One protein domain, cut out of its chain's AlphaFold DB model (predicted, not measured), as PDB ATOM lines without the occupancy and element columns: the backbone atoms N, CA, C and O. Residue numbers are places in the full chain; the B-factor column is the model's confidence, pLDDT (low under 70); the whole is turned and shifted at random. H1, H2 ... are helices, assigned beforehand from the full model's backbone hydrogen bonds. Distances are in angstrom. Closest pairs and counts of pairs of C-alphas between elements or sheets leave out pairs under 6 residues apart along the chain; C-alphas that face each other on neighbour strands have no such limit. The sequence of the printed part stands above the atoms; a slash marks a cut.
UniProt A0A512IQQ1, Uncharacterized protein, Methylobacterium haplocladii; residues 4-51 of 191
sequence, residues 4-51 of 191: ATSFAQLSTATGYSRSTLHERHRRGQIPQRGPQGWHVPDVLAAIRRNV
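What this domain is: This is residues 4 to 51 of the 191 residues of an uncharacterized protein of Methylobacterium haplocladii (UniProt A0A512IQQ1). Three short helices and one long loop make a small body, in which H3, the longest helix, meets the end of H1, and H1 in turn meets the start of H2, each time at a large angle. The loop, residues 27 to 39, leads from the end of H2 back to the start of H3. The printed part has 48 residues with three named helices in the order H1, H2, H3 and no named strand; its class is all helix. It is compact, with a radius of gyration of the C-alphas of 9.4 A, and rounded, spanning 25 by 19 by 18 A.

Where its parts are: H3 holds residues 40 to 49 and is 14.4 A from first to last C-alpha; it begins with C-alpha 40 at (42.632, 14.113, 122.175) and ends with C-alpha 49 at (33.810, 6.729, 130.837). H1 holds residues 7 to 14, 10.0 A long, and begins with C-alpha 7 at (51.989, 14.468, 127.795). H2 holds residues 18 to 26, 12.2 A long.

How they stand to each other: H3 touches H1, with the C-alphas of Thr 14 and Leu 44 the closest at 6.9 A. Their lines are about perpendicular at 70.4 degrees, but only just. H1 touches H2, the closest C-alphas being those of Ser 11 and Arg 18, 5.6 A apart. Their lines are about perpendicular at 79 degrees. H2 and H3 are near each other, with 5 pairs of C-alphas within 10 A. In H1, H2 and H3 every O i to N i+4 pair is within hydrogen-bond range.

The domain as a whole: The two C-alphas farthest apart are those of Pro 35 and Val 51, at 27.1 A. The printed part has no cut. The link from H1 to H2 is tight, with 3 residues; that from H2 to H3 is long, with 13. The mean pLDDT of the printed part is 76.1, and 12 residues are under 70, among them residues 46 to 51.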
ATOM      1  N   ALA A   4      47.786  15.007 120.312       88.44
ATOM      2  CA  ALA A   4      48.846  15.366 121.239       88.44
ATOM      3  C   ALA A   4      50.008  14.376 121.110       88.44
ATOM      4  O   ALA A   4      49.854  13.175 121.334       88.44
ATOM      5  N   THR A   5      51.200  14.875 120.791       89.50
ATOM      6  CA  THR A   5      52.401  14.035 120.614       89.50
ATOM      7  C   THR A   5      53.209  13.865 121.903       89.50
ATOM      8  O   THR A   5      54.108  13.027 121.971       89.50
ATOM      9  N   SER A   6      52.878  14.618 122.955       89.69
ATOM     10  CA  SER A   6      53.504  14.529 124.277       89.69
ATOM     11  C   SER A   6      52.479  14.694 125.399       89.69
ATOM     12  O   SER A   6      51.418  15.286 125.203       89.69
ATOM     13  N   PHE A   7      52.817  14.233 126.608       85.06
ATOM     14  CA  PHE A   7      51.989  14.468 127.795       85.06
ATOM     15  C   PHE A   7      51.858  15.955 128.142       85.06
ATOM     16  O   PHE A   7      50.869  16.348 128.749       85.06
ATOM     17  N   ALA A   8      52.823  16.791 127.745       83.75
ATOM     18  CA  ALA A   8      52.728  18.237 127.906       83.75
ATOM     19  C   ALA A   8      51.607  18.817 127.037       83.75
ATOM     20  O   ALA A   8      50.741  19.512 127.555       83.75
ATOM     21  N   GLN A   9      51.586  18.456 125.752       84.94
ATOM     22  CA  GLN A   9      50.522  18.862 124.831       84.94
ATOM     23  C   GLN A   9      49.167  18.285 125.245       84.94
ATOM     24  O   GLN A   9      48.169  18.993 125.232       84.94
ATOM     25  N   LEU A  10      49.135  17.022 125.681       82.50
ATOM     26  CA  LEU A  10      47.904  16.378 126.137       82.50
ATOM     27  C   LEU A  10      47.365  17.030 127.419       82.50
ATOM     28  O   LEU A  10      46.158  17.174 127.575       82.50
ATOM     29  N   SER A  11      48.250  17.454 128.323       76.00
ATOM     30  CA  SER A  11      47.893  18.191 129.539       76.00
ATOM     31  C   SER A  11      47.254  19.536 129.206       76.00
ATOM     32  O   SER A  11      46.179  19.832 129.720       76.00
ATOM     33  N   THR A  12      47.839  20.295 128.278       82.12
ATOM     34  CA  THR A  12      47.256  21.554 127.795       82.12
ATOM     35  C   THR A  12      45.913  21.334 127.098       82.12
ATOM     36  O   THR A  12      44.959  22.046 127.388       82.12
ATOM     37  N   ALA A  13      45.809  20.320 126.235       78.19
ATOM     38  CA  ALA A  13      44.601  20.061 125.452       78.19
ATOM     39  C   ALA A  13      43.430  19.501 126.284       78.19
ATOM     40  O   ALA A  13      42.272  19.654 125.912       78.19
ATOM     41  N   THR A  14      43.713  18.831 127.407       75.25
ATOM     42  CA  THR A  14      42.683  18.182 128.239       75.25
ATOM     43  C   THR A  14      42.431  18.877 129.579       75.25
ATOM     44  O   THR A  14      41.450  18.550 130.243       75.25
ATOM     45  N   GLY A  15      43.304  19.798 129.999       73.00
ATOM     46  CA  GLY A  15      43.238  20.483 131.296       73.00
ATOM     47  C   GLY A  15      43.667  19.630 132.499       73.00
ATOM     48  O   GLY A  15      43.635  20.107 133.631       73.00
ATOM     49  N   TYR A  16      44.083  18.374 132.294       69.56
ATOM     50  CA  TYR A  16      44.560  17.493 133.367       69.56
ATOM     51  C   TYR A  16      46.069  17.624 133.584       69.56
ATOM     52  O   TYR A  16      46.832  17.818 132.639       69.56
ATOM     53  N   SER A  17      46.529  17.447 134.826       75.50
ATOM     54  CA  SER A  17      47.962  17.485 135.138       75.50
ATOM     55  C   SER A  17      48.730  16.332 134.476       75.50
ATOM     56  O   SER A  17      48.222  15.217 134.320       75.50
ATOM     57  N   ARG A  18      50.002  16.576 134.130       71.06
ATOM     58  CA  ARG A  18      50.880  15.564 133.509       71.06
ATOM     59  C   ARG A  18      51.018  14.302 134.365       71.06
ATOM     60  O   ARG A  18      51.007  13.204 133.819       71.06
ATOM     61  N   SER A  19      51.108  14.446 135.690       66.25
ATOM     62  CA  SER A  19      51.178  13.319 136.633       66.25
ATOM     63  C   SER A  19      49.919  12.449 136.579       66.25
ATOM     64  O   SER A  19      50.018  11.226 136.499       66.25
ATOM     65  N   THR A  20      48.741  13.075 136.521       66.88
ATOM     66  CA  THR A  20      47.451  12.381 136.385       66.88
ATOM     67  C   THR A  20      47.366  11.612 135.069       66.88
ATOM     68  O   THR A  20      46.923  10.465 135.050       66.88
ATOM     69  N   LEU A  21      47.807  12.217 133.963       73.12
ATOM     70  CA  LEU A  21      47.798  11.575 132.646       73.12
ATOM     71  C   LEU A  21      48.792  10.408 132.563       73.12
ATOM     72  O   LEU A  21      48.448   9.361 132.017       73.12
ATOM     73  N   HIS A  22      49.982  10.548 133.155       78.44
ATOM     74  CA  HIS A  22      50.965   9.464 133.254       78.44
ATOM     75  C   HIS A  22      50.422   8.264 134.030       78.44
ATOM     76  O   HIS A  22      50.544   7.125 133.574       78.44
ATOM     77  N   GLU A  23      49.801   8.511 135.182       67.38
ATOM     78  CA  GLU A  23      49.258   7.446 136.019       67.38
ATOM     79  C   GLU A  23      48.065   6.750 135.348       67.38
ATOM     80  O   GLU A  23      47.989   5.522 135.328       67.38
ATOM     81  N   ARG A  24      47.169   7.510 134.706       70.25
ATOM     82  CA  ARG A  24      46.045   6.943 133.940       70.25
ATOM     83  C   ARG A  24      46.507   6.141 132.726       70.25
ATOM     84  O   ARG A  24      45.918   5.101 132.439       70.25
ATOM     85  N   HIS A  25      47.567   6.577 132.046       78.81
ATOM     86  CA  HIS A  25      48.178   5.818 130.955       78.81
ATOM     87  C   HIS A  25      48.786   4.505 131.461       78.81
ATOM     88  O   HIS A  25      48.524   3.449 130.891       78.81
ATOM     89  N   ARG A  26      49.539   4.546 132.572       76.19
ATOM     90  CA  ARG A  26      50.121   3.351 133.210       76.19
ATOM     91  C   ARG A  26      49.046   2.337 133.614       76.19
ATOM     92  O   ARG A  26      49.253   1.140 133.461       76.19
ATOM     93  N   ARG A  27      47.895   2.815 134.092       66.06
ATOM     94  CA  ARG A  27      46.744   1.981 134.473       66.06
ATOM     95  C   ARG A  27      45.877   1.526 133.291       66.06
ATOM     96  O   ARG A  27      44.844   0.909 133.521       66.06
ATOM     97  N   GLY A  28      46.237   1.866 132.049       72.31
ATOM     98  CA  GLY A  28      45.452   1.520 130.855       72.31
ATOM     99  C   GLY A  28      44.080   2.202 130.781       72.31
ATOM    100  O   GLY A  28      43.200   1.744 130.061       72.31
ATOM    101  N   GLN A  29      43.876   3.290 131.529       66.00
ATOM    102  CA  GLN A  29      42.590   3.995 131.635       66.00
ATOM    103  C   GLN A  29      42.380   5.053 130.545       66.00
ATOM    104  O   GLN A  29      41.306   5.654 130.469       66.00
ATOM    105  N   ILE A  30      43.402   5.304 129.726       78.69
ATOM    106  CA  ILE A  30      43.327   6.113 128.507       78.69
ATOM    107  C   ILE A  30      43.968   5.341 127.343       78.69
ATOM    108  O   ILE A  30      44.828   4.494 127.598       78.69
ATOM    109  N   PRO A  31      43.570   5.607 126.084       80.81
ATOM    110  CA  PRO A  31      44.096   4.899 124.921       80.81
ATOM    111  C   PRO A  31      45.621   4.986 124.816       80.81
ATOM    112  O   PRO A  31      46.230   6.000 125.178       80.81
ATOM    113  N   GLN A  32      46.237   3.929 124.283       84.12
ATOM    114  CA  GLN A  32      47.667   3.947 123.990       84.12
ATOM    115  C   GLN A  32      47.992   4.984 122.911       84.12
ATOM    116  O   GLN A  32      47.170   5.310 122.052       84.12
ATOM    117  N   ARG A  33      49.215   5.508 122.966       87.25
ATOM    118  CA  ARG A  33      49.707   6.477 121.988       87.25
ATOM    119  C   ARG A  33      49.824   5.819 120.611       87.25
ATOM    120  O   ARG A  33      50.588   4.872 120.449       87.25
ATOM    121  N   GLY A  34      49.112   6.355 119.624       84.75
ATOM    122  CA  GLY A  34      49.245   5.937 118.230       84.75
ATOM    123  C   GLY A  34      50.464   6.561 117.535       84.75
ATOM    124  O   GLY A  34      51.133   7.430 118.106       84.75
ATOM    125  N   PRO A  35      50.735   6.191 116.270       82.88
ATOM    126  CA  PRO A  35      51.873   6.705 115.498       82.88
ATOM    127  C   PRO A  35      51.837   8.231 115.301       82.88
ATOM    128  O   PRO A  35      52.882   8.867 115.225       82.88
ATOM    129  N   GLN A  36      50.644   8.830 115.287       83.56
ATOM    130  CA  GLN A  36      50.443  10.282 115.183       83.56
ATOM    131  C   GLN A  36      50.307  10.977 116.555       83.56
ATOM    132  O   GLN A  36      50.138  12.190 116.620       83.56
ATOM    133  N   GLY A  37      50.409  10.234 117.664       87.44
ATOM    134  CA  GLY A  37      50.163  10.728 119.022       87.44
ATOM    135  C   GLY A  37      48.843  10.232 119.614       87.44
ATOM    136  O   GLY A  37      48.221   9.295 119.113       87.44
ATOM    137  N   TRP A  38      48.428  10.838 120.722       88.75
ATOM    138  CA  TRP A  38      47.121  10.602 121.324       88.75
ATOM    139  C   TRP A  38      46.059  11.421 120.608       88.75
ATOM    140  O   TRP A  38      46.175  12.644 120.522       88.75
ATOM    141  N   HIS A  39      45.002  10.758 120.150       91.50
ATOM    142  CA  HIS A  39      43.813  11.448 119.676       91.50
ATOM    143  C   HIS A  39      43.084  12.055 120.882       91.50
ATOM    144  O   HIS A  39      42.569  11.335 121.744       91.50
ATOM    145  N   VAL A  40      43.100  13.385 120.982       85.00
ATOM    146  CA  VAL A  40      42.632  14.113 122.175       85.00
ATOM    147  C   VAL A  40      41.161  13.804 122.517       85.00
ATOM    148  O   VAL A  40      40.879  13.540 123.691       85.00
ATOM    149  N   PRO A  41      40.225  13.741 121.545       85.00
ATOM    150  CA  PRO A  41      38.832  13.389 121.826       85.00
ATOM    151  C   PRO A  41      38.651  12.001 122.455       85.00
ATOM    152  O   PRO A  41      37.845  11.849 123.373       85.00
ATOM    153  N   ASP A  42      39.429  11.005 122.025       81.50
ATOM    154  CA  ASP A  42      39.308   9.634 122.537       81.50
ATOM    155  C   ASP A  42      39.849   9.517 123.961       81.50
ATOM    156  O   ASP A  42      39.278   8.810 124.794       81.50
ATOM    157  N   VAL A  43      40.916  10.260 124.273       79.88
ATOM    158  CA  VAL A  43      41.435  10.367 125.642       79.88
ATOM    159  C   VAL A  43      40.386  10.996 126.559       79.88
ATOM    160  O   VAL A  43      40.108  10.449 127.626       79.88
ATOM    161  N   LEU A  44      39.754  12.097 126.145       76.69
ATOM    162  CA  LEU A  44      38.689  12.736 126.926       76.69
ATOM    163  C   LEU A  44      37.481  11.810 127.113       76.69
ATOM    164  O   LEU A  44      36.930  11.736 128.213       76.69
ATOM    165  N   ALA A  45      37.086  11.074 126.073       73.88
ATOM    166  CA  ALA A  45      36.003  10.100 126.157       73.88
ATOM    167  C   ALA A  45      36.332   8.959 127.137       73.88
ATOM    168  O   ALA A  45      35.488   8.599 127.958       73.88
ATOM    169  N   ALA A  46      37.557   8.430 127.105       67.81
ATOM    170  CA  ALA A  46      38.006   7.386 128.026       67.81
ATOM    171  C   ALA A  46      38.077   7.878 129.480       67.81
ATOM    172  O   ALA A  46      37.615   7.185 130.389       67.81
ATOM    173  N   ILE A  47      38.574   9.102 129.702       66.00
ATOM    174  CA  ILE A  47      38.577   9.730 131.030       66.00
ATOM    175  C   ILE A  47      37.145   9.841 131.553       66.00
ATOM    176  O   ILE A  47      36.897   9.435 132.682       66.00
ATOM    177  N   ARG A  48      36.199  10.315 130.729       60.28
ATOM    178  CA  ARG A  48      34.781  10.473 131.102       60.28
ATOM    179  C   ARG A  48      34.069   9.143 131.367       60.28
ATOM    180  O   ARG A  48      33.237   9.095 132.263       60.28
ATOM    181  N   ARG A  49      34.390   8.075 130.628       50.94
ATOM    182  CA  ARG A  49      33.810   6.729 130.837       50.94
ATOM    183  C   ARG A  49      34.271   6.073 132.140       50.94
ATOM    184  O   ARG A  49      33.519   5.302 132.716       50.94
ATOM    185  N   ASN A  50      35.476   6.401 132.606       46.19
ATOM    186  CA  ASN A  50      36.027   5.922 133.875       46.19
ATOM    187  C   ASN A  50      35.668   6.825 135.073       46.19
ATOM    188  O   ASN A  50      36.192   6.627 136.173       46.19
ATOM    189  N   VAL A  51      34.803   7.828 134.878       42.06
ATOM    190  CA  VAL A  51      34.146   8.549 135.971       42.06
ATOM    191  C   VAL A  51      32.828   7.836 136.243       42.06
ATOM    192  O   VAL A  51      31.926   7.849 135.413       42.06
TER     193      VAL A  51